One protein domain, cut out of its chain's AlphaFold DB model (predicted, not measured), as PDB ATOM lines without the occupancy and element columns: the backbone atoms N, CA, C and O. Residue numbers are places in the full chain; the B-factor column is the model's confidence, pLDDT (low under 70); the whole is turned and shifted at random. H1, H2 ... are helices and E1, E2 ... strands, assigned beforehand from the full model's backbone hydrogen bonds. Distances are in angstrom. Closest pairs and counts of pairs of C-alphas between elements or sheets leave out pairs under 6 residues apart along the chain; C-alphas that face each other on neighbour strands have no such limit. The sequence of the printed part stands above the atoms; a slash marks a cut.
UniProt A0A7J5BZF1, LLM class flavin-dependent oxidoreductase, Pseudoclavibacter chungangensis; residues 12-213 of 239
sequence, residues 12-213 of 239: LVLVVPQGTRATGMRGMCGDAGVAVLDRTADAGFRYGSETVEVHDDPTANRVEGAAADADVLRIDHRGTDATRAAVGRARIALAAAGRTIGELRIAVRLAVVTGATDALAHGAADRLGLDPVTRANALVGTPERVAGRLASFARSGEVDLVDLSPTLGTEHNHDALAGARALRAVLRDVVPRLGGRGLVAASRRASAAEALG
ATOM      1  N   LEU A  12     184.689 170.385 192.965       82.94
ATOM      2  CA  LEU A  12     184.616 168.977 193.314       82.94
ATOM      3  C   LEU A  12     184.830 168.822 194.809       82.94
ATOM      4  O   LEU A  12     185.743 169.412 195.392       82.94
ATOM      5  N   VAL A  13     183.982 168.005 195.409       81.44
ATOM      6  CA  VAL A  13     183.911 167.830 196.845       81.44
ATOM      7  C   VAL A  13     183.807 166.347 197.154       81.44
ATOM      8  O   VAL A  13     183.088 165.602 196.493       81.44
ATOM      9  N   LEU A  14     184.505 165.924 198.196       79.56
ATOM     10  CA  LEU A  14     184.314 164.640 198.836       79.56
ATOM     11  C   LEU A  14     183.733 164.875 200.228       79.56
ATOM     12  O   LEU A  14     184.447 165.335 201.121       79.56
ATOM     13  N   VAL A  15     182.448 164.566 200.414       74.44
ATOM     14  CA  VAL A  15     181.829 164.576 201.743       74.44
ATOM     15  C   VAL A  15     182.149 163.262 202.443       74.44
ATOM     16  O   VAL A  15     181.774 162.188 201.979       74.44
ATOM     17  N   VAL A  16     182.852 163.338 203.565       69.56
ATOM     18  CA  VAL A  16     183.226 162.172 204.362       69.56
ATOM     19  C   VAL A  16     182.230 162.019 205.521       69.56
ATOM     20  O   VAL A  16     181.991 162.994 206.245       69.56
ATOM     21  N   PRO A  17     181.622 160.828 205.712       65.19
ATOM     22  CA  PRO A  17     180.721 160.572 206.834       65.19
ATOM     23  C   PRO A  17     181.400 160.796 208.186       65.19
ATOM     24  O   PRO A  17     182.611 160.604 208.328       65.19
ATOM     25  N   GLN A  18     180.605 161.148 209.201       62.38
ATOM     26  CA  GLN A  18     181.114 161.314 210.562       62.38
ATOM     27  C   GLN A  18     181.815 160.040 211.051       62.38
ATOM     28  O   GLN A  18     181.368 158.928 210.779       62.38
ATOM     29  N   GLY A  19     182.938 160.205 211.755       57.12
ATOM     30  CA  GLY A  19     183.714 159.087 212.307       57.12
ATOM     31  C   GLY A  19     184.627 158.359 211.311       57.12
ATOM     32  O   GLY A  19     185.394 157.487 211.718       57.12
ATOM     33  N   THR A  20     184.623 158.730 210.026       62.88
ATOM     34  CA  THR A  20     185.561 158.173 209.038       62.88
ATOM     35  C   THR A  20     186.878 158.953 209.058       62.88
ATOM     36  O   THR A  20     186.902 160.162 208.837       62.88
ATOM     37  N   ARG A  21     188.012 158.275 209.287       62.31
ATOM     38  CA  ARG A  21     189.337 158.925 209.273       62.31
ATOM     39  C   ARG A  21     189.687 159.417 207.861       62.31
ATOM     40  O   ARG A  21     190.094 158.637 207.005       62.31
ATOM     41  N   ALA A  22     189.590 160.729 207.638       59.69
ATOM     42  CA  ALA A  22     189.847 161.357 206.341       59.69
ATOM     43  C   ALA A  22     191.336 161.609 206.024       59.69
ATOM     44  O   ALA A  22     191.649 162.084 204.935       59.69
ATOM     45  N   THR A  23     192.273 161.315 206.934       63.19
ATOM     46  CA  THR A  23     193.674 161.776 206.844       63.19
ATOM     47  C   THR A  23     194.374 161.361 205.545       63.19
ATOM     48  O   THR A  23     195.015 162.191 204.907       63.19
ATOM     49  N   GLY A  24     194.195 160.113 205.097       66.94
ATOM     50  CA  GLY A  24     194.750 159.640 203.820       66.94
ATOM     51  C   GLY A  24     194.024 160.186 202.582       66.94
ATOM     52  O   GLY A  24     194.637 160.350 201.529       66.94
ATOM     53  N   MET A  25     192.734 160.511 202.705       71.81
ATOM     54  CA  MET A  25     191.934 161.080 201.613       71.81
ATOM     55  C   MET A  25     192.231 162.567 201.409       71.81
ATOM     56  O   MET A  25     192.304 163.015 200.272       71.81
ATOM     57  N   ARG A  26     192.475 163.321 202.490       71.88
ATOM     58  CA  ARG A  26     192.783 164.760 202.438       71.88
ATOM     59  C   ARG A  26     194.020 165.071 201.596       71.88
ATOM     60  O   ARG A  26     193.963 166.000 200.803       71.88
ATOM     61  N   GLY A  27     195.098 164.294 201.729       72.69
ATOM     62  CA  GLY A  27     196.299 164.486 200.904       72.69
ATOM     63  C   GLY A  27     196.017 164.243 199.420       72.69
ATOM     64  O   GLY A  27     196.201 165.125 198.590       72.69
ATOM     65  N   MET A  28     195.456 163.073 199.109       77.50
ATOM     66  CA  MET A  28     195.152 162.651 197.740       77.50
ATOM     67  C   MET A  28     194.152 163.577 197.023       77.50
ATOM     68  O   MET A  28     194.331 163.890 195.848       77.50
ATOM     69  N   CYS A  29     193.091 164.009 197.709       78.94
ATOM     70  CA  CYS A  29     192.092 164.922 197.158       78.94
ATOM     71  C   CYS A  29     192.620 166.358 197.069       78.94
ATOM     72  O   CYS A  29     192.391 167.020 196.058       78.94
ATOM     73  N   GLY A  30     193.362 166.817 198.083       73.69
ATOM     74  CA  GLY A  30     193.936 168.160 198.119       73.69
ATOM     75  C   GLY A  30     194.878 168.424 196.946       73.69
ATOM     76  O   GLY A  30     194.747 169.449 196.286       73.69
ATOM     77  N   ASP A  31     195.752 167.470 196.618       76.12
ATOM     78  CA  ASP A  31     196.674 167.595 195.480       76.12
ATOM     79  C   ASP A  31     195.949 167.625 194.123       76.12
ATOM     80  O   ASP A  31     196.433 168.227 193.164       76.12
ATOM     81  N   ALA A  32     194.760 167.021 194.046       75.06
ATOM     82  CA  ALA A  32     193.909 167.043 192.862       75.06
ATOM     83  C   ALA A  32     193.005 168.290 192.785       75.06
ATOM     84  O   ALA A  32     192.327 168.481 191.782       75.06
ATOM     85  N   GLY A  33     192.956 169.144 193.813       73.75
ATOM     86  CA  GLY A  33     192.007 170.264 193.866       73.75
ATOM     87  C   GLY A  33     190.568 169.842 194.193       73.75
ATOM     88  O   GLY A  33     189.623 170.562 193.870       73.75
ATOM     89  N   VAL A  34     190.389 168.681 194.831       80.44
ATOM     90  CA  VAL A  34     189.107 168.218 195.378       80.44
ATOM     91  C   VAL A  34     189.057 168.551 196.866       80.44
ATOM     92  O   VAL A  34     189.908 168.111 197.642       80.44
ATOM     93  N   ALA A  35     188.049 169.315 197.280       78.94
ATOM     94  CA  ALA A  35     187.860 169.650 198.686       78.94
ATOM     95  C   ALA A  35     187.355 168.428 199.459       78.94
ATOM     96  O   ALA A  35     186.483 167.709 198.981       78.94
ATOM     97  N   VAL A  36     187.864 168.207 200.669       74.38
ATOM     98  CA  VAL A  36     187.338 167.177 201.573       74.38
ATOM     99  C   VAL A  36     186.559 167.871 202.675       74.38
ATOM    100  O   VAL A  36     187.145 168.629 203.445       74.38
ATOM    101  N   LEU A  37     185.254 167.606 202.728       72.12
ATOM    102  CA  LEU A  37     184.370 168.070 203.792       72.12
ATOM    103  C   LEU A  37     184.216 166.951 204.805       72.12
ATOM    104  O   LEU A  37     183.727 165.867 204.487       72.12
ATOM    105  N   ASP A  38     184.642 167.219 206.024       69.12
ATOM    106  CA  ASP A  38     184.618 166.271 207.121       69.12
ATOM    107  C   ASP A  38     183.516 166.687 208.083       69.12
ATOM    108  O   ASP A  38     183.640 167.674 208.804       69.12
ATOM    109  N   ARG A  39     182.418 165.930 208.107       66.12
ATOM    110  CA  ARG A  39     181.247 166.269 208.930       66.12
ATOM    111  C   ARG A  39     181.528 166.280 210.439       66.12
ATOM    112  O   ARG A  39     180.669 166.733 211.193       66.12
ATOM    113  N   THR A  40     182.667 165.753 210.892       60.09
ATOM    114  CA  THR A  40     183.082 165.799 212.299       60.09
ATOM    115  C   THR A  40     183.946 167.029 212.582       60.09
ATOM    116  O   THR A  40     183.750 167.684 213.602       60.09
ATOM    117  N   ALA A  41     184.874 167.367 211.683       55.91
ATOM    118  CA  ALA A  41     185.762 168.520 211.852       55.91
ATOM    119  C   ALA A  41     185.110 169.859 211.451       55.91
ATOM    120  O   ALA A  41     185.449 170.898 212.011       55.91
ATOM    121  N   ASP A  42     184.150 169.832 210.525       60.59
ATOM    122  CA  ASP A  42     183.502 171.010 209.940       60.59
ATOM    123  C   ASP A  42     182.105 171.267 210.548       60.59
ATOM    124  O   ASP A  42     181.168 171.673 209.857       60.59
ATOM    125  N   ALA A  43     181.952 171.036 211.859       54.00
ATOM    126  CA  ALA A  43     180.679 171.130 212.595       54.00
ATOM    127  C   ALA A  43     180.022 172.531 212.587       54.00
ATOM    128  O   ALA A  43     178.884 172.683 213.024       54.00
ATOM    129  N   GLY A  44     180.719 173.557 212.084       53.62
ATOM    130  CA  GLY A  44     180.193 174.914 211.921       53.62
ATOM    131  C   GLY A  44     179.233 175.100 210.738       53.62
ATOM    132  O   GLY A  44     178.610 176.155 210.650       53.62
ATOM    133  N   PHE A  45     179.094 174.112 209.845       57.25
ATOM    134  CA  PHE A  45     178.204 174.189 208.678       57.25
ATOM    135  C   PHE A  45     176.935 173.363 208.854       57.25
ATOM    136  O   PHE A  45     176.988 172.186 209.225       57.25
ATOM    137  N   ARG A  46     175.785 173.948 208.500       61.16
ATOM    138  CA  ARG A  46     174.518 173.213 208.454       61.16
ATOM    139  C   ARG A  46     174.365 172.544 207.096       61.16
ATOM    140  O   ARG A  46     174.084 173.194 206.088       61.16
ATOM    141  N   TYR A  47     174.535 171.226 207.086       58.19
ATOM    142  CA  TYR A  47     174.245 170.402 205.920       58.19
ATOM    143  C   TYR A  47     172.775 170.008 205.908       58.19
ATOM    144  O   TYR A  47     172.355 169.165 206.699       58.19
ATOM    145  N   GLY A  48     172.027 170.556 204.955       54.00
ATOM    146  CA  GLY A  48     170.772 169.957 204.528       54.00
ATOM    147  C   GLY A  48     171.086 168.839 203.543       54.00
ATOM    148  O   GLY A  48     171.715 169.070 202.507       54.00
ATOM    149  N   SER A  49     170.684 167.612 203.853       53.75
ATOM    150  CA  SER A  49     170.707 166.527 202.876       53.75
ATOM    151  C   SER A  49     169.296 166.024 202.682       53.75
ATOM    152  O   SER A  49     168.758 165.398 203.586       53.75
ATOM    153  N   GLU A  50     168.742 166.268 201.502       50.72
ATOM    154  CA  GLU A  50     167.434 165.750 201.128       50.72
ATOM    155  C   GLU A  50     167.594 164.857 199.907       50.72
ATOM    156  O   GLU A  50     168.074 165.279 198.852       50.72
ATOM    157  N   THR A  51     167.175 163.606 200.056       48.44
ATOM    158  CA  THR A  51     166.986 162.719 198.914       48.44
ATOM    159  C   THR A  51     165.644 163.079 198.296       48.44
ATOM    160  O   THR A  51     164.582 162.793 198.845       48.44
ATOM    161  N   VAL A  52     165.691 163.767 197.156       46.03
ATOM    162  CA  VAL A  52     164.492 164.113 196.392       46.03
ATOM    163  C   VAL A  52     164.075 162.881 195.601       46.03
ATOM    164  O   VAL A  52     164.614 162.597 194.529       46.03
ATOM    165  N   GLU A  53     163.129 162.126 196.149       39.81
ATOM    166  CA  GLU A  53     162.488 161.040 195.420       39.81
ATOM    167  C   GLU A  53     161.433 161.611 194.479       39.81
ATOM    168  O   GLU A  53     160.397 162.101 194.920       39.81
ATOM    169  N   VAL A  54     161.724 161.602 193.174       39.34
ATOM    170  CA  VAL A  54     160.763 161.990 192.131       39.34
ATOM    171  C   VAL A  54     159.885 160.779 191.810       39.34
ATOM    172  O   VAL A  54     160.068 160.106 190.799       39.34
ATOM    173  N   HIS A  55     158.973 160.477 192.723       32.69
ATOM    174  CA  HIS A  55     157.640 159.995 192.370       32.69
ATOM    175  C   HIS A  55     156.662 161.142 192.671       32.69
ATOM    176  O   HIS A  55     157.060 162.093 193.341       32.69
ATOM    177  N   ASP A  56     155.449 161.111 192.120       41.38
ATOM    178  CA  ASP A  56     154.413 162.155 192.253       41.38
ATOM    179  C   ASP A  56     153.907 162.335 193.715       41.38
ATOM    180  O   ASP A  56     152.729 162.158 194.004       41.38
ATOM    181  N   ASP A  57     154.803 162.660 194.653       40.38
ATOM    182  CA  ASP A  57     154.661 162.497 196.110       40.38
ATOM    183  C   ASP A  57     155.377 163.668 196.865       40.38
ATOM    184  O   ASP A  57     156.246 164.331 196.290       40.38
ATOM    185  N   PRO A  58     155.046 163.989 198.139       41.72
ATOM    186  CA  PRO A  58     155.160 165.292 198.826       41.72
ATOM    187  C   PRO A  58     156.586 165.765 199.190       41.72
ATOM    188  O   PRO A  58     156.784 166.575 200.101       41.72
ATOM    189  N   THR A  59     157.610 165.313 198.466       47.69
ATOM    190  CA  THR A  59     159.018 165.712 198.639       47.69
ATOM    191  C   THR A  59     159.299 167.166 198.235       47.69
ATOM    192  O   THR A  59     160.347 167.705 198.598       47.69
ATOM    193  N   ALA A  60     158.357 167.847 197.564       50.31
ATOM    194  CA  ALA A  60     158.432 169.283 197.275       50.31
ATOM    195  C   ALA A  60     158.640 170.122 198.554       50.31
ATOM    196  O   ALA A  60     159.553 170.946 198.596       50.31
ATOM    197  N   ASN A  61     157.914 169.804 199.634       54.38
ATOM    198  CA  ASN A  61     158.013 170.516 200.915       54.38
ATOM    199  C   ASN A  61     159.371 170.314 201.621       54.38
ATOM    200  O   ASN A  61     159.778 171.144 202.433       54.38
ATOM    201  N   ARG A  62     160.098 169.228 201.317       68.06
ATOM    202  CA  ARG A  62     161.388 168.922 201.964       68.06
ATOM    203  C   ARG A  62     162.541 169.727 201.379       68.06
ATOM    204  O   ARG A  62     163.358 170.250 202.131       68.06
ATOM    205  N   VAL A  63     162.577 169.891 200.054       71.44
ATOM    206  CA  VAL A  63     163.579 170.742 199.385       71.44
ATOM    207  C   VAL A  63     163.460 172.185 199.861       71.44
ATOM    208  O   VAL A  63     164.472 172.829 200.119       71.44
ATOM    209  N   GLU A  64     162.232 172.681 199.994       77.38
ATOM    210  CA  GLU A  64     161.963 174.054 200.419       77.38
ATOM    211  C   GLU A  64     162.374 174.282 201.877       77.38
ATOM    212  O   GLU A  64     163.121 175.221 202.164       77.38
ATOM    213  N   GLY A  65     161.980 173.374 202.777       73.56
ATOM    214  CA  GLY A  65     162.387 173.419 204.182       73.56
ATOM    215  C   GLY A  65     163.905 173.330 204.364       73.56
ATOM    216  O   GLY A  65     164.489 174.125 205.099       73.56
ATOM    217  N   ALA A  66     164.573 172.421 203.648       77.94
ATOM    218  CA  ALA A  66     166.023 172.276 203.730       77.94
ATOM    219  C   ALA A  66     166.769 173.481 203.137       77.94
ATOM    220  O   ALA A  66     167.757 173.940 203.713       77.94
ATOM    221  N   ALA A  67     166.302 174.029 202.011       81.38
ATOM    222  CA  ALA A  67     166.920 175.190 201.377       81.38
ATOM    223  C   ALA A  67     166.822 176.460 202.236       81.38
ATOM    224  O   ALA A  67     167.733 177.288 202.190       81.38
ATOM    225  N   ALA A  68     165.757 176.605 203.031       78.81
ATOM    226  CA  ALA A  68     165.571 177.751 203.917       78.81
ATOM    227  C   ALA A  68     166.666 177.846 204.994       78.81
ATOM    228  O   ALA A  68     167.150 178.946 205.265       78.81
ATOM    229  N   ASP A  69     167.140 176.713 205.521       79.19
ATOM    230  CA  ASP A  69     168.030 176.674 206.692       79.19
ATOM    231  C   ASP A  69     169.469 176.187 206.401       79.19
ATOM    232  O   ASP A  69     170.370 176.428 207.210       79.19
ATOM    233  N   ALA A  70     169.717 175.519 205.266       79.50
ATOM    234  CA  ALA A  70     171.019 174.921 204.952       79.50
ATOM    235  C   ALA A  70     172.021 175.905 204.328       79.50
ATOM    236  O   ALA A  70     171.641 176.773 203.541       79.50
ATOM    237  N   ASP A  71     173.313 175.721 204.603       79.19
ATOM    238  CA  ASP A  71     174.407 176.425 203.906       79.19
ATOM    239  C   ASP A  71     174.849 175.651 202.650       79.19
ATOM    240  O   ASP A  71     175.249 176.233 201.637       79.19
ATOM    241  N   VAL A  72     174.710 174.322 202.698       80.56
ATOM    242  CA  VAL A  72     174.876 173.415 201.561       80.56
ATOM    243  C   VAL A  72     173.646 172.521 201.464       80.56
ATOM    244  O   VAL A  72     173.342 171.795 202.413       80.56
ATOM    245  N   LEU A  73     172.969 172.545 200.315       84.38
ATOM    246  CA  LEU A  73     171.886 171.619 199.987       84.38
ATOM    247  C   LEU A  73     172.408 170.551 199.032       84.38
ATOM    248  O   LEU A  73     172.812 170.857 197.909       84.38
ATOM    249  N   ARG A  74     172.373 169.293 199.471       82.00
ATOM    250  CA  ARG A  74     172.703 168.142 198.626       82.00
ATOM    251  C   ARG A  74     171.451 167.625 197.918       82.00
ATOM    252  O   ARG A  74     170.454 167.368 198.583       82.00
ATOM    253  N   ILE A  75     171.540 167.443 196.602       80.44
ATOM    254  CA  ILE A  75     170.493 166.891 195.733       80.44
ATOM    255  C   ILE A  75     171.034 165.631 195.050       80.44
ATOM    256  O   ILE A  75     172.119 165.646 194.464       80.44
ATOM    257  N   ASP A  76     170.267 164.549 195.087       75.75
ATOM    258  CA  ASP A  76     170.580 163.323 194.351       75.75
ATOM    259  C   ASP A  76     170.230 163.476 192.857       75.75
ATOM    260  O   ASP A  76     169.114 163.858 192.495       75.75
ATOM    261  N   HIS A  77     171.196 163.218 191.967       69.12
ATOM    262  CA  HIS A  77     171.061 163.503 190.533       69.12
ATOM    263  C   HIS A  77     170.181 162.504 189.773       69.12
ATOM    264  O   HIS A  77     170.693 161.529 189.236       69.12
ATOM    265  N   ARG A  78     168.898 162.800 189.569       66.50
ATOM    266  CA  ARG A  78     167.991 161.934 188.783       66.50
ATOM    267  C   ARG A  78     167.850 162.347 187.309       66.50
ATOM    268  O   ARG A  78     166.775 162.250 186.724       66.50
ATOM    269  N   GLY A  79     168.925 162.863 186.711       69.81
ATOM    270  CA  GLY A  79     168.925 163.440 185.362       69.81
ATOM    271  C   GLY A  79     168.822 164.970 185.348       69.81
ATOM    272  O   GLY A  79     168.518 165.614 186.358       69.81
ATOM    273  N   THR A  80     169.145 165.570 184.200       73.81
ATOM    274  CA  THR A  80     169.348 167.023 184.067       73.81
ATOM    275  C   THR A  80     168.092 167.828 184.399       73.81
ATOM    276  O   THR A  80     168.169 168.762 185.190       73.81
ATOM    277  N   ASP A  81     166.933 167.454 183.856       77.25
ATOM    278  CA  ASP A  81     165.709 168.251 184.015       77.25
ATOM    279  C   ASP A  81     165.146 168.179 185.439       77.25
ATOM    280  O   ASP A  81     164.763 169.200 186.009       77.25
ATOM    281  N   ALA A  82     165.186 166.996 186.062       75.94
ATOM    282  CA  ALA A  82     164.800 166.822 187.461       75.94
ATOM    283  C   ALA A  82     165.722 167.610 188.408       75.94
ATOM    284  O   ALA A  82     165.249 168.271 189.335       75.94
ATOM    285  N   THR A  83     167.033 167.595 188.138       78.12
ATOM    286  CA  THR A  83     168.019 168.379 188.898       78.12
ATOM    287  C   THR A  83     167.742 169.872 188.761       78.12
ATOM    288  O   THR A  83     167.671 170.573 189.768       78.12
ATOM    289  N   ARG A  84     167.500 170.351 187.534       81.50
ATOM    290  CA  ARG A  84     167.151 171.751 187.263       81.50
ATOM    291  C   ARG A  84     165.894 172.177 188.015       81.50
ATOM    292  O   ARG A  84     165.881 173.239 188.636       81.50
ATOM    293  N   ALA A  85     164.850 171.350 187.997       81.81
ATOM    294  CA  ALA A  85     163.608 171.637 188.704       81.81
ATOM    295  C   ALA A  85     163.824 171.727 190.226       81.81
ATOM    296  O   ALA A  85     163.321 172.651 190.866       81.81
ATOM    297  N   ALA A  86     164.606 170.811 190.807       82.31
ATOM    298  CA  ALA A  86     164.934 170.830 192.232       82.31
ATOM    299  C   ALA A  86     165.778 172.056 192.625       82.31
ATOM    300  O   ALA A  86     165.477 172.712 193.621       82.31
ATOM    301  N   VAL A  87     166.775 172.415 191.808       85.56
ATOM    302  CA  VAL A  87     167.572 173.643 191.965       85.56
ATOM    303  C   VAL A  87     166.671 174.878 191.944       85.56
ATOM    304  O   VAL A  87     166.789 175.735 192.819       85.56
ATOM    305  N   GLY A  88     165.751 174.962 190.978       87.00
ATOM    306  CA  GLY A  88     164.802 176.069 190.864       87.00
ATOM    307  C   GLY A  88     163.965 176.244 192.130       87.00
ATOM    308  O   GLY A  88     163.922 177.340 192.688       87.00
ATOM    309  N   ARG A  89     163.384 175.151 192.644       85.50
ATOM    310  CA  ARG A  89     162.616 175.166 193.903       85.50
ATOM    311  C   ARG A  89     163.461 175.600 195.098       85.50
ATOM    312  O   ARG A  89     163.041 176.467 195.854       85.50
ATOM    313  N   ALA A  90     164.677 175.067 195.231       86.00
ATOM    314  CA  ALA A  90     165.583 175.439 196.316       86.00
ATOM    315  C   ALA A  90     165.922 176.938 196.304       86.00
ATOM    316  O   ALA A  90     165.935 177.585 197.349       86.00
ATOM    317  N   ARG A  91     166.164 177.521 195.122       87.94
ATOM    318  CA  ARG A  91     166.447 178.959 194.989       87.94
ATOM    319  C   ARG A  91     165.224 179.827 195.301       87.94
ATOM    320  O   ARG A  91     165.395 180.884 195.904       87.94
ATOM    321  N   ILE A  92     164.017 179.387 194.938       88.00
ATOM    322  CA  ILE A  92     162.765 180.073 195.296       88.00
ATOM    323  C   ILE A  92     162.568 180.060 196.818       88.00
ATOM    324  O   ILE A  92     162.333 181.111 197.408       88.00
ATOM    325  N   ALA A  93     162.736 178.903 197.461       86.25
ATOM    326  CA  ALA A  93     162.606 178.769 198.910       86.25
ATOM    327  C   ALA A  93     163.647 179.595 199.681       86.25
ATOM    328  O   ALA A  93     163.317 180.247 200.668       86.25
ATOM    329  N   LEU A  94     164.889 179.636 199.189       86.69
ATOM    330  CA  LEU A  94     165.946 180.491 199.730       86.69
ATOM    331  C   LEU A  94     165.534 181.972 199.721       86.69
ATOM    332  O   LEU A  94     165.677 182.662 200.730       86.69
ATOM    333  N   ALA A  95     164.989 182.448 198.598       87.75
ATOM    334  CA  ALA A  95     164.514 183.822 198.470       87.75
ATOM    335  C   ALA A  95     163.302 184.101 199.376       87.75
ATOM    336  O   ALA A  95     163.252 185.147 200.020       87.75
ATOM    337  N   ALA A  96     162.360 183.156 199.479       87.06
ATOM    338  CA  ALA A  96     161.210 183.255 200.380       87.06
ATOM    339  C   ALA A  96     161.628 183.320 201.863       87.06
ATOM    340  O   ALA A  96     160.974 183.989 202.658       87.06
ATOM    341  N   ALA A  97     162.753 182.694 202.219       85.31
ATOM    342  CA  ALA A  97     163.371 182.785 203.541       85.31
ATOM    343  C   ALA A  97     164.184 184.081 203.763       85.31
ATOM    344  O   ALA A  97     164.846 184.219 204.791       85.31
ATOM    345  N   GLY A  98     164.177 185.024 202.812       88.06
ATOM    346  CA  GLY A  98     164.912 186.290 202.906       88.06
ATOM    347  C   GLY A  98     166.428 186.156 202.733       88.06
ATOM    348  O   GLY A  98     167.168 187.070 203.097       88.06
ATOM    349  N   ARG A  99     166.904 185.029 202.194       85.25
ATOM    350  CA  ARG A  99     168.330 184.744 202.003       85.25
ATOM    351  C   ARG A  99     168.783 185.081 200.584       85.25
ATOM    352  O   ARG A  99     168.033 184.980 199.613       85.25
ATOM    353  N   THR A 100     170.047 185.455 200.450       85.81
ATOM    354  CA  THR A 100     170.674 185.758 199.160       85.81
ATOM    355  C   THR A 100     171.175 184.487 198.472       85.81
ATOM    356  O   THR A 100     171.584 183.525 199.119       85.81
ATOM    357  N   ILE A 101     171.216 184.487 197.133       80.69
ATOM    358  CA  ILE A 101     171.655 183.330 196.324       80.69
ATOM    359  C   ILE A 101     173.051 182.824 196.736       80.69
ATOM    360  O   ILE A 101     173.308 181.625 196.674       80.69
ATOM    361  N   GLY A 102     173.941 183.713 197.186       80.81
ATOM    362  CA  GLY A 102     175.295 183.351 197.617       80.81
ATOM    363  C   GLY A 102     175.366 182.578 198.938       80.81
ATOM    364  O   GLY A 102     176.396 181.965 199.210       80.81
ATOM    365  N   GLU A 103     174.298 182.579 199.739       82.00
ATOM    366  CA  GLU A 103     174.261 181.932 201.056       82.00
ATOM    367  C   GLU A 103     173.926 180.443 201.009       82.00
ATOM    368  O   GLU A 103     173.998 179.790 202.047       82.00
ATOM    369  N   LEU A 104     173.539 179.911 199.849       84.25
ATOM    370  CA  LEU A 104     173.278 178.489 199.658       84.25
ATOM    371  C   LEU A 104     174.130 177.956 198.513       84.25
ATOM    372  O   LEU A 104     174.033 178.432 197.377       84.25
ATOM    373  N   ARG A 105     174.910 176.916 198.803       84.94
ATOM    374  CA  ARG A 105     175.581 176.107 197.786       84.94
ATOM    375  C   ARG A 105     174.753 174.873 197.488       84.94
ATOM    376  O   ARG A 105     174.376 174.142 198.399       84.94
ATOM    377  N   ILE A 106     174.492 174.619 196.214       85.38
ATOM    378  CA  ILE A 106     173.795 173.411 195.785       85.38
ATOM    379  C   ILE A 106     174.829 172.393 195.312       85.38
ATOM    380  O   ILE A 106     175.576 172.639 194.362       85.38
ATOM    381  N   ALA A 107     174.868 171.255 195.998       85.31
ATOM    382  CA  ALA A 107     175.696 170.117 195.655       85.31
ATOM    383  C   ALA A 107     174.858 169.050 194.963       85.31
ATOM    384  O   ALA A 107     173.824 168.639 195.485       85.31
ATOM    385  N   VAL A 108     175.337 168.547 193.832       85.06
ATOM    386  CA  VAL A 108     174.759 167.360 193.211       85.06
ATOM    387  C   VAL A 108     175.611 166.149 193.553       85.06
ATOM    388  O   VAL A 108     176.829 166.151 193.366       85.06
ATOM    389  N   ARG A 109     174.955 165.121 194.082       83.75
ATOM    390  CA  ARG A 109     175.585 163.880 194.513       83.75
ATOM    391  C   ARG A 109     175.640 162.889 193.352       83.75
ATOM    392  O   ARG A 109     174.605 162.544 192.782       83.75
ATOM    393  N   LEU A 110     176.854 162.454 192.999       85.06
ATOM    394  CA  LEU A 110     177.125 161.599 191.839       85.06
ATOM    395  C   LEU A 110     178.115 160.488 192.186       85.06
ATOM    396  O   LEU A 110     179.214 160.747 192.680       85.06
ATOM    397  N   ALA A 111     177.762 159.251 191.845       86.56
ATOM    398  CA  ALA A 111     178.761 158.197 191.711       86.56
ATOM    399  C   ALA A 111     179.498 158.390 190.383       86.56
ATOM    400  O   ALA A 111     178.871 158.642 189.356       86.56
ATOM    401  N   VAL A 112     180.823 158.268 190.376       89.12
ATOM    402  CA  VAL A 112     181.610 158.384 189.148       89.12
ATOM    403  C   VAL A 112     182.467 157.143 188.974       89.12
ATOM    404  O   VAL A 112     183.316 156.837 189.805       89.12
ATOM    405  N   VAL A 113     182.263 156.437 187.866       89.19
ATOM    406  CA  VAL A 113     183.000 155.215 187.546       89.19
ATOM    407  C   VAL A 113     183.607 155.351 186.162       89.19
ATOM    408  O   VAL A 113     182.904 155.512 185.165       89.19
ATOM    409  N   THR A 114     184.933 155.275 186.095       92.81
ATOM    410  CA  THR A 114     185.664 155.412 184.835       92.81
ATOM    411  C   THR A 114     186.361 154.132 184.417       92.81
ATOM    412  O   THR A 114     186.864 153.384 185.253       92.81
ATOM    413  N   GLY A 115     186.466 153.927 183.107       91.50
ATOM    414  CA  GLY A 115     187.265 152.869 182.496       91.50
ATOM    415  C   GLY A 115     187.941 153.363 181.223       91.50
ATOM    416  O   GLY A 115     187.517 154.356 180.640       91.50
ATOM    417  N   ALA A 116     188.988 152.668 180.772       93.00
ATOM    418  CA  ALA A 116     189.657 153.001 179.508       93.00
ATOM    419  C   ALA A 116     188.705 152.908 178.298       93.00
ATOM    420  O   ALA A 116     188.894 153.585 177.294       93.00
ATOM    421  N   THR A 117     187.656 152.094 178.421       94.12
ATOM    422  CA  THR A 117     186.534 152.007 177.488       94.12
ATOM    423  C   THR A 117     185.222 152.067 178.262       94.12
ATOM    424  O   THR A 117     185.188 151.788 179.466       94.12
ATOM    425  N   ASP A 118     184.124 152.371 177.568       90.25
ATOM    426  CA  ASP A 118     182.792 152.352 178.176       90.25
ATOM    427  C   ASP A 118     182.460 150.958 178.735       90.25
ATOM    428  O   ASP A 118     181.969 150.859 179.854       90.25
ATOM    429  N   ALA A 119     182.810 149.873 178.036       89.69
ATOM    430  CA  ALA A 119     182.587 148.509 178.527       89.69
ATOM    431  C   ALA A 119     183.312 148.233 179.859       89.69
ATOM    432  O   ALA A 119     182.723 147.686 180.791       89.69
ATOM    433  N   LEU A 120     184.574 148.663 179.983       89.69
ATOM    434  CA  LEU A 120     185.340 148.507 181.223       89.69
ATOM    435  C   LEU A 120     184.772 149.353 182.367       89.69
ATOM    436  O   LEU A 120     184.790 148.910 183.516       89.69
ATOM    437  N   ALA A 121     184.257 150.547 182.061       89.44
ATOM    438  CA  ALA A 121     183.602 151.398 183.046       89.44
ATOM    439  C   ALA A 121     182.318 150.746 183.586       89.44
ATOM    440  O   ALA A 121     182.118 150.708 184.798       89.44
ATOM    441  N   HIS A 122     181.490 150.169 182.709       86.88
ATOM    442  CA  HIS A 122     180.259 149.476 183.107       86.88
ATOM    443  C   HIS A 122     180.558 148.227 183.941       86.88
ATOM    444  O   HIS A 122     180.005 148.085 185.026       86.88
ATOM    445  N   GLY A 123     181.527 147.400 183.535       85.31
ATOM    446  CA  GLY A 123     181.940 146.245 184.341       85.31
ATOM    447  C   GLY A 123     182.566 146.626 185.692       85.31
ATOM    448  O   GLY A 123     182.519 145.857 186.652       85.31
ATOM    449  N   ALA A 124     183.173 147.812 185.815       83.94
ATOM    450  CA  ALA A 124     183.591 148.345 187.111       83.94
ATOM    451  C   ALA A 124     182.391 148.809 187.954       83.94
ATOM    452  O   ALA A 124     182.367 148.534 189.150       83.94
ATOM    453  N   ALA A 125     181.392 149.449 187.341       84.06
ATOM    454  CA  ALA A 125     180.177 149.891 188.024       84.06
ATOM    455  C   ALA A 125     179.342 148.707 188.540       84.06
ATOM    456  O   ALA A 125     178.839 148.765 189.658       84.06
ATOM    457  N   ASP A 126     179.263 147.614 187.776       82.75
ATOM    458  CA  ASP A 126     178.591 146.381 188.200       82.75
ATOM    459  C   ASP A 126     179.279 145.748 189.416       82.75
ATOM    460  O   ASP A 126     178.621 145.371 190.381       82.75
ATOM    461  N   ARG A 127     180.617 145.691 189.412       79.69
ATOM    462  CA  ARG A 127     181.402 145.172 190.548       79.69
ATOM    463  C   ARG A 127     181.321 146.047 191.786       79.69
ATOM    464  O   ARG A 127     181.488 145.541 192.888       79.69
ATOM    465  N   LEU A 128     181.080 147.341 191.600       75.69
ATOM    466  CA  LEU A 128     180.820 148.235 192.711       75.69
ATOM    467  C   LEU A 128     179.476 147.950 193.368       75.69
ATOM    468  O   LEU A 128     179.254 148.550 194.396       75.69
ATOM    469  N   GLY A 129     178.588 147.103 192.830       70.50
ATOM    470  CA  GLY A 129     177.342 146.737 193.513       70.50
ATOM    471  C   GLY A 129     176.453 147.936 193.850       70.50
ATOM    472  O   GLY A 129     175.737 147.902 194.843       70.50
ATOM    473  N   LEU A 130     176.549 149.025 193.072       69.44
ATOM    474  CA  LEU A 130     175.789 150.249 193.327       69.44
ATOM    475  C   LEU A 130     174.293 149.913 193.373       69.44
ATOM    476  O   LEU A 130     173.771 149.291 192.443       69.44
ATOM    477  N   ASP A 131     173.614 150.342 194.437       65.56
ATOM    478  CA  ASP A 131     172.167 150.196 194.554       65.56
ATOM    479  C   ASP A 131     171.451 150.902 193.378       65.56
ATOM    480  O   ASP A 131     172.038 151.778 192.730       65.56
ATOM    481  N   PRO A 132     170.192 150.552 193.065       58.78
ATOM    482  CA  PRO A 132     169.486 151.096 191.905       58.78
ATOM    483  C   PRO A 132     169.423 152.630 191.859       58.78
ATOM    484  O   PRO A 132     169.496 153.204 190.772       58.78
ATOM    485  N   VAL A 133     169.339 153.298 193.014       61.47
ATOM    486  CA  VAL A 133     169.279 154.764 193.110       61.47
ATOM    487  C   VAL A 133     170.658 155.363 192.836       61.47
ATOM    488  O   VAL A 133     170.790 156.256 191.998       61.47
ATOM    489  N   THR A 134     171.712 154.836 193.459       64.88
ATOM    490  CA  THR A 134     173.091 155.275 193.192       64.88
ATOM    491  C   THR A 134     173.501 154.988 191.747       64.88
ATOM    492  O   THR A 134     174.184 155.804 191.129       64.88
ATOM    493  N   ARG A 135     173.047 153.868 191.174       65.44
ATOM    494  CA  ARG A 135     173.271 153.499 189.773       65.44
ATOM    495  C   ARG A 135     172.546 154.439 188.809       65.44
ATOM    496  O   ARG A 135     173.136 154.828 187.804       65.44
ATOM    497  N   ALA A 136     171.312 154.839 189.122       63.19
ATOM    498  CA  ALA A 136     170.571 155.837 188.347       63.19
ATOM    499  C   ALA A 136     171.260 157.214 188.362       63.19
ATOM    500  O   ALA A 136     171.195 157.953 187.380       63.19
ATOM    501  N   ASN A 137     171.993 157.508 189.437       72.69
ATOM    502  CA  ASN A 137     172.702 158.769 189.643       72.69
ATOM    503  C   ASN A 137     174.215 158.651 189.344       72.69
ATOM    504  O   ASN A 137     175.013 159.477 189.798       72.69
ATOM    505  N   ALA A 138     174.634 157.614 188.606       82.88
ATOM    506  CA  ALA A 138     176.035 157.353 188.295       82.88
ATOM    507  C   ALA A 138     176.454 157.908 186.924       82.88
ATOM    508  O   ALA A 138     175.781 157.741 185.904       82.88
ATOM    509  N   LEU A 139     177.643 158.504 186.869       88.81
ATOM    510  CA  LEU A 139     178.357 158.787 185.631       88.81
ATOM    511  C   LEU A 139     179.335 157.651 185.345       88.81
ATOM    512  O   LEU A 139     180.375 157.540 185.992       88.81
ATOM    513  N   VAL A 140     179.000 156.835 184.348       90.25
ATOM    514  CA  VAL A 140     179.803 155.685 183.924       90.25
ATOM    515  C   VAL A 140     180.299 155.895 182.494       90.25
ATOM    516  O   VAL A 140     179.504 156.185 181.598       90.25
ATOM    517  N   GLY A 141     181.608 155.773 182.269       92.75
ATOM    518  CA  GLY A 141     182.192 155.838 180.925       92.75
ATOM    519  C   GLY A 141     183.687 156.153 180.906       92.75
ATOM    520  O   GLY A 141     184.382 156.008 181.910       92.75
ATOM    521  N   THR A 142     184.197 156.602 179.762       95.50
ATOM    522  CA  THR A 142     185.595 157.058 179.660       95.50
ATOM    523  C   THR A 142     185.861 158.345 180.457       95.50
ATOM    524  O   THR A 142     184.939 159.150 180.654       95.50
ATOM    525  N   PRO A 143     187.112 158.604 180.893       95.75
ATOM    526  CA  PRO A 143     187.472 159.847 181.579       95.75
ATOM    527  C   PRO A 143     187.081 161.112 180.805       95.75
ATOM    528  O   PRO A 143     186.595 162.077 181.395       95.75
ATOM    529  N   GLU A 144     187.233 161.112 179.479       94.69
ATOM    530  CA  GLU A 144     186.845 162.213 178.595       94.69
ATOM    531  C   GLU A 144     185.338 162.468 178.630       94.69
ATOM    532  O   GLU A 144     184.904 163.618 178.764       94.69
ATOM    533  N   ARG A 145     184.543 161.396 178.522       93.06
ATOM    534  CA  ARG A 145     183.078 161.459 178.511       93.06
ATOM    535  C   ARG A 145     182.548 161.939 179.858       93.06
ATOM    536  O   ARG A 145     181.695 162.828 179.903       93.06
ATOM    537  N   VAL A 146     183.094 161.402 180.946       93.19
ATOM    538  CA  VAL A 146     182.758 161.810 182.313       93.19
ATOM    539  C   VAL A 146     183.132 163.273 182.550       93.19
ATOM    540  O   VAL A 146     182.274 164.052 182.965       93.19
ATOM    541  N   ALA A 147     184.350 163.702 182.202       92.56
ATOM    542  CA  ALA A 147     184.745 165.108 182.304       92.56
ATOM    543  C   ALA A 147     183.844 166.016 181.444       92.56
ATOM    544  O   ALA A 147     183.521 167.135 181.838       92.56
ATOM    545  N   GLY A 148     183.429 165.558 180.256       91.25
ATOM    546  CA  GLY A 148     182.449 166.217 179.384       91.25
ATOM    547  C   GLY A 148     181.115 166.496 180.076       91.25
ATOM    548  O   GLY A 148     180.636 167.632 180.037       91.25
ATOM    549  N   ARG A 149     180.557 165.481 180.745       88.62
ATOM    550  CA  ARG A 149     179.302 165.585 181.505       88.62
ATOM    551  C   ARG A 149     179.442 166.425 182.773       88.62
ATOM    552  O   ARG A 149     178.590 167.262 183.049       88.62
ATOM    553  N   LEU A 150     180.543 166.288 183.508       88.19
ATOM    554  CA  LEU A 150     180.812 167.151 184.661       88.19
ATOM    555  C   LEU A 150     180.916 168.626 184.242       88.19
ATOM    556  O   LEU A 150     180.333 169.504 184.874       88.19
ATOM    557  N   ALA A 151     181.553 168.897 183.104       86.62
ATOM    558  CA  ALA A 151     181.630 170.242 182.549       86.62
ATOM    559  C   ALA A 151     180.267 170.824 182.132       86.62
ATOM    560  O   ALA A 151     180.116 172.044 182.142       86.62
ATOM    561  N   SER A 152     179.271 170.006 181.764       84.88
ATOM    562  CA  SER A 152     177.933 170.537 181.462       84.88
ATOM    563  C   SER A 152     177.198 171.054 182.696       84.88
ATOM    564  O   SER A 152     176.491 172.045 182.560       84.88
ATOM    565  N   PHE A 153     177.419 170.472 183.883       81.06
ATOM    566  CA  PHE A 153     176.862 171.016 185.131       81.06
ATOM    567  C   PHE A 153     177.436 172.398 185.456       81.06
ATOM    568  O   PHE A 153     176.704 173.299 185.849       81.06
ATOM    569  N   ALA A 154     178.736 172.596 185.219       78.06
ATOM    570  CA  ALA A 154     179.375 173.898 185.400       78.06
ATOM    571  C   ALA A 154     178.809 174.956 184.440       78.06
ATOM    572  O   ALA A 154     178.567 176.096 184.825       78.06
ATOM    573  N   ARG A 155     178.574 174.571 183.176       78.25
ATOM    574  CA  ARG A 155     178.051 175.476 182.141       78.25
ATOM    575  C   ARG A 155     176.582 175.837 182.326       78.25
ATOM    576  O   ARG A 155     176.205 176.935 181.931       78.25
ATOM    577  N   SER A 156     175.760 174.944 182.878       75.25
ATOM    578  CA  SER A 156     174.360 175.277 183.163       75.25
ATOM    579  C   SER A 156     174.236 176.281 184.311       75.25
ATOM    580  O   SER A 156     173.241 176.991 184.393       75.25
ATOM    581  N   GLY A 157     175.249 176.356 185.183       71.38
ATOM    582  CA  GLY A 157     175.258 177.219 186.364       71.38
ATOM    583  C   GLY A 157     174.226 176.831 187.424       71.38
ATOM    584  O   GLY A 157     174.004 177.566 188.384       71.38
ATOM    585  N   GLU A 158     173.598 175.666 187.255       74.38
ATOM    586  CA  GLU A 158     172.559 175.143 188.143       74.38
ATOM    587  C   GLU A 158     173.154 174.547 189.426       74.38
ATOM    588  O   GLU A 158     172.484 174.481 190.453       74.38
ATOM    589  N   VAL A 159     174.420 174.126 189.379       80.94
ATOM    590  CA  VAL A 159     175.086 173.389 190.453       80.94
ATOM    591  C   VAL A 159     176.374 174.101 190.848       80.94
ATOM    592  O   VAL A 159     177.192 174.443 189.994       80.94
ATOM    593  N   ASP A 160     176.566 174.302 192.150       81.56
ATOM    594  CA  ASP A 160     177.791 174.885 192.698       81.56
ATOM    595  C   ASP A 160     178.870 173.808 192.903       81.56
ATOM    596  O   ASP A 160     180.053 174.048 192.645       81.56
ATOM    597  N   LEU A 161     178.460 172.623 193.379       85.50
ATOM    598  CA  LEU A 161     179.351 171.569 193.864       85.50
ATOM    599  C   LEU A 161     178.987 170.192 193.292       85.50
ATOM    600  O   LEU A 161     177.812 169.868 193.125       85.50
ATOM    601  N   VAL A 162     179.982 169.332 193.090       87.62
ATOM    602  CA  VAL A 162     179.762 167.902 192.830       87.62
ATOM    603  C   VAL A 162     180.289 167.099 194.007       87.62
ATOM    604  O   VAL A 162     181.492 167.110 194.266       87.62
ATOM    605  N   ASP A 163     179.385 166.405 194.699       86.31
ATOM    606  CA  ASP A 163     179.717 165.488 195.786       86.31
ATOM    607  C   ASP A 163     180.023 164.094 195.223       86.31
ATOM    608  O   ASP A 163     179.143 163.403 194.702       86.31
ATOM    609  N   LEU A 164     181.290 163.697 195.341       85.38
ATOM    610  CA  LEU A 164     181.833 162.421 194.878       85.38
ATOM    611  C   LEU A 164     181.761 161.315 195.938       85.38
ATOM    612  O   LEU A 164     182.195 160.196 195.655       85.38
ATOM    613  N   SER A 165     181.215 161.587 197.131       75.62
ATOM    614  CA  SER A 165     181.073 160.601 198.215       75.62
ATOM    615  C   SER A 165     180.460 159.255 197.790       75.62
ATOM    616  O   SER A 165     180.972 158.228 198.240       75.62
ATOM    617  N   PRO A 166     179.486 159.172 196.854       70.06
ATOM    618  CA  PRO A 166     178.942 157.878 196.434       70.06
ATOM    619  C   PRO A 166     179.965 156.997 195.716       70.06
ATOM    620  O   PRO A 166     179.840 155.777 195.724       70.06
ATOM    621  N   THR A 167     180.999 157.600 195.123       74.44
ATOM    622  CA  THR A 167     182.088 156.878 194.449       74.44
ATOM    623  C   THR A 167     182.883 156.008 195.424       74.44
ATOM    624  O   THR A 167     183.453 154.999 195.018       74.44
ATOM    625  N   LEU A 168     182.898 156.360 196.715       66.38
ATOM    626  CA  LEU A 168     183.530 155.549 197.754       66.38
ATOM    627  C   LEU A 168     182.701 154.322 198.159       66.38
ATOM    628  O   LEU A 168     183.235 153.448 198.838       66.38
ATOM    629  N   GLY A 169     181.422 154.245 197.777       60.84
ATOM    630  CA  GLY A 169     180.540 153.137 198.154       60.84
ATOM    631  C   GLY A 169     180.226 153.061 199.655       60.84
ATOM    632  O   GLY A 169     179.764 152.033 200.129       60.84
ATOM    633  N   THR A 170     180.464 154.119 200.432       53.12
ATOM    634  CA  THR A 170     180.456 154.048 201.907       53.12
ATOM    635  C   THR A 170     179.078 153.972 202.554       53.12
ATOM    636  O   THR A 170     178.999 153.629 203.726       53.12
ATOM    637  N   GLU A 171     178.000 154.317 201.846       53.62
ATOM    638  CA  GLU A 171     176.664 154.382 202.460       53.62
ATOM    639  C   GLU A 171     175.822 153.110 202.241       53.62
ATOM    640  O   GLU A 171     174.935 152.846 203.041       53.62
ATOM    641  N   HIS A 172     176.102 152.304 201.204       51.44
ATOM    642  CA  HIS A 172     175.242 151.167 200.817       51.44
ATOM    643  C   HIS A 172     176.011 149.940 200.283       51.44
ATOM    644  O   HIS A 172     175.401 149.052 199.696       51.44
ATOM    645  N   ASN A 173     177.343 149.878 200.439       51.34
ATOM    646  CA  ASN A 173     178.175 148.909 199.717       51.34
ATOM    647  C   ASN A 173     179.223 148.178 200.565       51.34
ATOM    648  O   ASN A 173     179.755 148.712 201.536       51.34
ATOM    649  N   HIS A 174     179.545 146.948 200.148       54.59
ATOM    650  CA  HIS A 174     180.403 146.013 200.888       54.59
ATOM    651  C   HIS A 174     181.898 146.063 200.511       54.59
ATOM    652  O   HIS A 174     182.713 145.504 201.244       54.59
ATOM    653  N   ASP A 175     182.293 146.742 199.421       69.94
ATOM    654  CA  ASP A 175     183.697 146.812 198.974       69.94
ATOM    655  C   ASP A 175     184.257 148.249 198.973       69.94
ATOM    656  O   ASP A 175     184.372 148.928 197.946       69.94
ATOM    657  N   ALA A 176     184.665 148.701 200.161       72.56
ATOM    658  CA  ALA A 176     185.331 149.989 200.361       72.56
ATOM    659  C   ALA A 176     186.642 150.127 199.556       72.56
ATOM    660  O   ALA A 176     187.055 151.240 199.211       72.56
ATOM    661  N   LEU A 177     187.309 149.014 199.228       76.81
ATOM    662  CA  LEU A 177     188.546 149.029 198.453       76.81
ATOM    663  C   LEU A 177     188.262 149.317 196.974       76.81
ATOM    664  O   LEU A 177     188.995 150.091 196.350       76.81
ATOM    665  N   ALA A 178     187.199 148.736 196.417       77.38
ATOM    666  CA  ALA A 178     186.733 149.058 195.073       77.38
ATOM    667  C   ALA A 178     186.330 150.536 194.960       77.38
ATOM    668  O   ALA A 178     186.769 151.209 194.023       77.38
ATOM    669  N   GLY A 179     185.604 151.073 195.947       79.12
ATOM    670  CA  GLY A 179     185.251 152.496 195.994       79.12
ATOM    671  C   GLY A 179     186.475 153.419 196.055       79.12
ATOM    672  O   GLY A 179     186.594 154.377 195.288       79.12
ATOM    673  N   ALA A 180     187.467 153.088 196.886       80.12
ATOM    674  CA  ALA A 180     188.721 153.840 196.950       80.12
ATOM    675  C   ALA A 180     189.506 153.810 195.621       80.12
ATOM    676  O   ALA A 180     190.103 154.816 195.223       80.12
ATOM    677  N   ARG A 181     189.505 152.672 194.911       84.12
ATOM    678  CA  ARG A 181     190.115 152.554 193.573       84.12
ATOM    679  C   ARG A 181     189.368 153.388 192.535       84.12
ATOM    680  O   ARG A 181     190.024 154.050 191.730       84.12
ATOM    681  N   ALA A 182     188.036 153.388 192.570       85.25
ATOM    682  CA  ALA A 182     187.210 154.204 191.688       85.25
ATOM    683  C   ALA A 182     187.492 155.698 191.901       85.25
ATOM    684  O   ALA A 182     187.809 156.401 190.942       85.25
ATOM    685  N   LEU A 183     187.515 156.164 193.156       86.69
ATOM    686  CA  LEU A 183     187.853 157.554 193.467       86.69
ATOM    687  C   LEU A 183     189.263 157.914 192.978       86.69
ATOM    688  O   LEU A 183     189.444 158.951 192.346       86.69
ATOM    689  N   ARG A 184     190.264 157.051 193.197       87.44
ATOM    690  CA  ARG A 184     191.627 157.272 192.679       87.44
ATOM    691  C   ARG A 184     191.662 157.435 191.163       87.44
ATOM    692  O   ARG A 184     192.372 158.310 190.675       87.44
ATOM    693  N   ALA A 185     190.911 156.619 190.424       89.56
ATOM    694  CA  ALA A 185     190.820 156.742 188.972       89.56
ATOM    695  C   ALA A 185     190.204 158.090 188.562       89.56
ATOM    696  O   ALA A 185     190.737 158.763 187.685       89.56
ATOM    697  N   VAL A 186     189.161 158.548 189.260       90.88
ATOM    698  CA  VAL A 186     188.563 159.875 189.031       90.88
ATOM    699  C   VAL A 186     189.581 160.991 189.282       90.88
ATOM    700  O   VAL A 186     189.766 161.852 188.422       90.88
ATOM    701  N   LEU A 187     190.280 160.962 190.420       89.44
ATOM    702  CA  LEU A 187     191.281 161.974 190.771       89.44
ATOM    703  C   LEU A 187     192.453 162.008 189.783       89.44
ATOM    704  O   LEU A 187     192.936 163.085 189.451       89.44
ATOM    705  N   ARG A 188     192.890 160.846 189.290       91.06
ATOM    706  CA  ARG A 188     194.002 160.735 188.338       91.06
ATOM    707  C   ARG A 188     193.598 161.102 186.911       91.06
ATOM    708  O   ARG A 188     194.360 161.762 186.216       91.06
ATOM    709  N   ASP A 189     192.424 160.666 186.464       92.38
ATOM    710  CA  ASP A 189     192.077 160.692 185.042       92.38
ATOM    711  C   ASP A 189     191.044 161.782 184.718       92.38
ATOM    712  O   ASP A 189     191.127 162.429 183.677       92.38
ATOM    713  N   VAL A 190     190.081 162.061 185.592       92.81
ATOM    714  CA  VAL A 190     189.006 163.028 185.305       92.81
ATOM    715  C   VAL A 190     189.389 164.434 185.750       92.81
ATOM    716  O   VAL A 190     189.213 165.391 184.993       92.81
ATOM    717  N   VAL A 191     189.926 164.574 186.961       90.50
ATOM    718  CA  VAL A 191     190.193 165.895 187.544       90.50
ATOM    719  C   VAL A 191     191.211 166.708 186.734       90.50
ATOM    720  O   VAL A 191     190.906 167.864 186.436       90.50
ATOM    721  N   PRO A 192     192.331 166.146 186.235       89.62
ATOM    722  CA  PRO A 192     193.251 166.899 185.381       89.62
ATOM    723  C   PRO A 192     192.602 167.388 184.083       89.62
ATOM    724  O   PRO A 192     192.910 168.479 183.608       89.62
ATOM    725  N   ARG A 193     191.649 166.628 183.528       93.19
ATOM    726  CA  ARG A 193     190.891 167.034 182.331       93.19
ATOM    727  C   ARG A 193     189.945 168.198 182.629       93.19
ATOM    728  O   ARG A 193     189.741 169.047 181.766       93.19
ATOM    729  N   LEU A 194     189.373 168.260 183.831       89.56
ATOM    730  CA  LEU A 194     188.586 169.410 184.286       89.56
ATOM    731  C   LEU A 194     189.477 170.625 184.587       89.56
ATOM    732  O   LEU A 194     189.110 171.745 184.232       89.56
ATOM    733  N   GLY A 195     190.664 170.402 185.157       86.81
ATOM    734  CA  GLY A 195     191.685 171.432 185.367       86.81
ATOM    735  C   GLY A 195     192.168 172.052 184.053       86.81
ATOM    736  O   GLY A 195     192.165 173.271 183.914       86.81
ATOM    737  N   GLY A 196     192.450 171.233 183.034       86.31
ATOM    738  CA  GLY A 196     192.792 171.703 181.683       86.31
ATOM    739  C   GLY A 196     191.677 172.501 180.991       86.31
ATOM    740  O   GLY A 196     191.938 173.212 180.026       86.31
ATOM    741  N   ARG A 197     190.436 172.425 181.494       87.12
ATOM    742  CA  ARG A 197     189.288 173.232 181.044       87.12
ATOM    743  C   ARG A 197     189.044 174.472 181.912       87.12
ATOM    744  O   ARG A 197     188.043 175.151 181.711       87.12
ATOM    745  N   GLY A 198     189.900 174.737 182.901       84.12
ATOM    746  CA  GLY A 198     189.739 175.836 183.857       84.12
ATOM    747  C   GLY A 198     188.546 175.677 184.805       84.12
ATOM    748  O   GLY A 198     188.144 176.648 185.441       84.12
ATOM    749  N   LEU A 199     187.957 174.478 184.892       83.12
ATOM    750  CA  LEU A 199     186.756 174.232 185.696       83.12
ATOM    751  C   LEU A 199     187.082 173.887 187.142       83.12
ATOM    752  O   LEU A 199     186.291 174.202 188.019       83.12
ATOM    753  N   VAL A 200     188.235 173.267 187.383       80.81
ATOM    754  CA  VAL A 200     188.744 172.972 188.723       80.81
ATOM    755  C   VAL A 200     190.034 173.754 188.899       80.81
ATOM    756  O   VAL A 200     190.959 173.623 188.097       80.81
ATOM    757  N   ALA A 201     190.093 174.589 189.933       67.38
ATOM    758  CA  ALA A 201     191.329 175.263 190.294       67.38
ATOM    759  C   ALA A 201     192.312 174.243 190.883       67.38
ATOM    760  O   ALA A 201     191.924 173.385 191.676       67.38
ATOM    761  N   ALA A 202     193.597 174.376 190.554       57.91
ATOM    762  CA  ALA A 202     194.666 173.696 191.277       57.91
ATOM    763  C   ALA A 202     194.768 174.303 192.690       57.91
ATOM    764  O   ALA A 202     195.586 175.179 192.959       57.91
ATOM    765  N   SER A 203     193.856 173.926 193.583       54.06
ATOM    766  CA  SER A 203     193.775 174.501 194.922       54.06
ATOM    767  C   SER A 203     194.745 173.792 195.862       54.06
ATOM    768  O   SER A 203     194.464 172.702 196.352       54.06
ATOM    769  N   ARG A 204     195.859 174.459 196.184       53.09
ATOM    770  CA  ARG A 204     196.669 174.137 197.367       53.09
ATOM    771  C   ARG A 204     195.953 174.640 198.628       53.09
ATOM    772  O   ARG A 204     195.737 175.835 198.765       53.09
ATOM    773  N   ARG A 205     195.681 173.732 199.573       50.94
ATOM    774  CA  ARG A 205     195.450 173.995 201.015       50.94
ATOM    775  C   ARG A 205     194.377 175.035 201.408       50.94
ATOM    776  O   ARG A 205     194.501 175.625 202.474       50.94
ATOM    777  N   ALA A 206     193.319 175.240 200.626       57.22
ATOM    778  CA  ALA A 206     192.135 175.938 201.137       57.22
ATOM    779  C   ALA A 206     191.410 175.063 202.177       57.22
ATOM    780  O   ALA A 206     191.307 173.842 202.004       57.22
ATOM    781  N   SER A 207     190.902 175.676 203.247       63.12
ATOM    782  CA  SER A 207     189.939 175.017 204.131       63.12
ATOM    783  C   SER A 207     188.686 174.628 203.344       63.12
ATOM    784  O   SER A 207     188.392 175.176 202.278       63.12
ATOM    785  N   ALA A 208     187.923 173.673 203.865       63.84
ATOM    786  CA  ALA A 208     186.723 173.197 203.195       63.84
ATOM    787  C   ALA A 208     185.707 174.347 202.986       63.84
ATOM    788  O   ALA A 208     185.149 174.491 201.904       63.84
ATOM    789  N   ALA A 209     185.586 175.256 203.960       65.25
ATOM    790  CA  ALA A 209     184.818 176.501 203.866       65.25
ATOM    791  C   ALA A 209     185.237 177.398 202.685       65.25
ATOM    792  O   ALA A 209     184.407 177.804 201.869       65.25
ATOM    793  N   GLU A 210     186.538 177.676 202.572       66.19
ATOM    794  CA  GLU A 210     187.107 178.528 201.523       66.19
ATOM    795  C   GLU A 210     186.959 177.888 200.141       66.19
ATOM    796  O   GLU A 210     186.569 178.559 199.183       66.19
ATOM    797  N   ALA A 211     187.188 176.576 200.044       65.44
ATOM    798  CA  ALA A 211     187.009 175.827 198.807       65.44
ATOM    799  C   ALA A 211     185.546 175.838 198.338       65.44
ATOM    800  O   ALA A 211     185.276 175.896 197.138       65.44
ATOM    801  N   LEU A 212     184.595 175.857 199.277       68.00
ATOM    802  CA  LEU A 212     183.168 176.011 199.003       68.00
ATOM    803  C   LEU A 212     182.725 177.467 198.823       68.00
ATOM    804  O   LEU A 212     181.580 177.711 198.430       68.00
ATOM    805  N   GLY A 213     183.616 178.447 199.027       68.19
ATOM    806  CA  GLY A 213     183.287 179.875 199.021       68.19
ATOM    807  C   GLY A 213     182.104 180.177 199.932       68.19
ATOM    808  O   GLY A 213     181.237 180.976 199.570       68.19
TER     809      GLY A 213
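Overview. This is residues 12 to 213 of the 239 residues of the protein "LLM class flavin-dependent oxidoreductase" of Pseudoclavibacter chungangensis (UniProt A0A7J5BZF1). What does the model show at first sight? A strongly twisted sheet of six parallel strands, curled like part of a barrel, runs through the middle, with H2 and H3 packed on E3 and E4 towards one edge and H1 on E2 at the other edge. E5 bends and runs on into E6, which pairs with E7 in a small second sheet, and H4, H6 and H8 are gathered round that pair. What is it made of, and how large is it? The printed part has 202 residues with nine named helices and eight named strands, in the order E1 H1 E2 E3 H2 E4 H3 E5 E6 H4 H5 E7 H6 E8 H7 H8 H9; the large sheet runs E2 E1 E8 E5 E4 E3, and the class is mixed, helices and strands. The whole is compact, with a radius of gyration of the C-alphas of 16.2 A, and rounded, spanning 46 by 40 by 34 A.

Along the chain. Where does the first half run? E1, residues 12 to 16, begins at C-alpha 12 (184.616, 168.977, 193.314) and is 13.0 A long; then come H1, residues 23 to 31, 13.1 A, E2, residues 35 to 38, and E3, residues 47 to 50. H2, residues 60 to 69, is 15.3 A long, E4, residues 72 to 76, 13.1 A, H3, residues 80 to 96, 24.4 A, and E5, residues 105 to 109, 12.7 A. What follows E5? E6 is residues 111 to 114, H4 residues 118 to 127, 14.4 A, H5 residues 132 to 136, E7 residues 138 to 141, and H6 residues 143 to 156, 20.3 A. E8 is residues 161 to 163, H7 residues 165 to 168, H8 residues 176 to 195, 26.9 A, and H9 residues 208 to 211, ending at C-alpha 211 (187.009, 175.827, 198.807).

Arrangement. How are the strands joined? Across E2 and E1, N 14 and O 35 are 2.8 A apart; across E1 and E8, N 13 and O 162 are 2.9 A apart; across E8 and E5, N 163 and O 108 are 2.9 A apart. Across E5 and E4, N 107 and O 73 are 2.8 A apart, across E4 and E3, N 74 and O 48 are 3.1 A apart, and across E6 and E7, N 139 and O 111 are 2.8 A apart. E1, H1, E2; E3, H2, E4; E4, H3, E5; and E6, H4 H5, E7 are strand-helix-strand units, two parallel neighbour strands with helices between, each with a right-handed crossover. Which helices are on the large sheet? H1, over E2, has a height over the sheet of 9.2 A, H2, over E3 and only just over E4 with 3 C-alphas, 9.0 A, and H3, over E4, 9.5 A; H2 and H3 touch at a steep tilt of 52 degrees, Glu 64 and Ala 93 having the closest C-alphas, 5.0 A. H7 and H9, at heights of 6.3 A and 5.6 A, are on opposite faces and over none of the strands, while H6 only grazes the sheet with residues 150 to 154. What is near E6 and E7? The closest C-alphas are Thr 114 and Ala 121 for E6 and H4, 4.9 A, Val 113 and Ala 182 for E6 and H8, 6.0 A, Leu 139 and Val 146 for E7 and H6, 6.3 A, and Ala 111 and Thr 134 for E6 and H5, 6.5 A. H8 touches H6 with residues 186 to 194 alone, at a steep tilt of 65 degrees, Pro 143 and Val 190 having the closest C-alphas, 5.1 A. How complete are the helix backbones? Every O i to N i+4 pair is within hydrogen-bond range in H3, H4 and H5, but 3 of 5 are in H1, 5 of 6 in H2, 9 of 10 in H6 and 13 of 16 in H8; H7 and H9 are too short for such a pair.

Size, cuts and confidence. How far does it reach? The two C-alphas farthest apart are those of Gly 98 and Ala 119, 48.3 A. Is anything missing or long? The printed part has no cut, and the one long link, H8 to H9, is residues 196 to 207. Where is confidence low? The mean pLDDT of the printed part is 75.2, and 65 residues are under 70: 16 to 24, 38 to 62, 77 to 79, 130 to 136, 168 to 175 and 201 to 213.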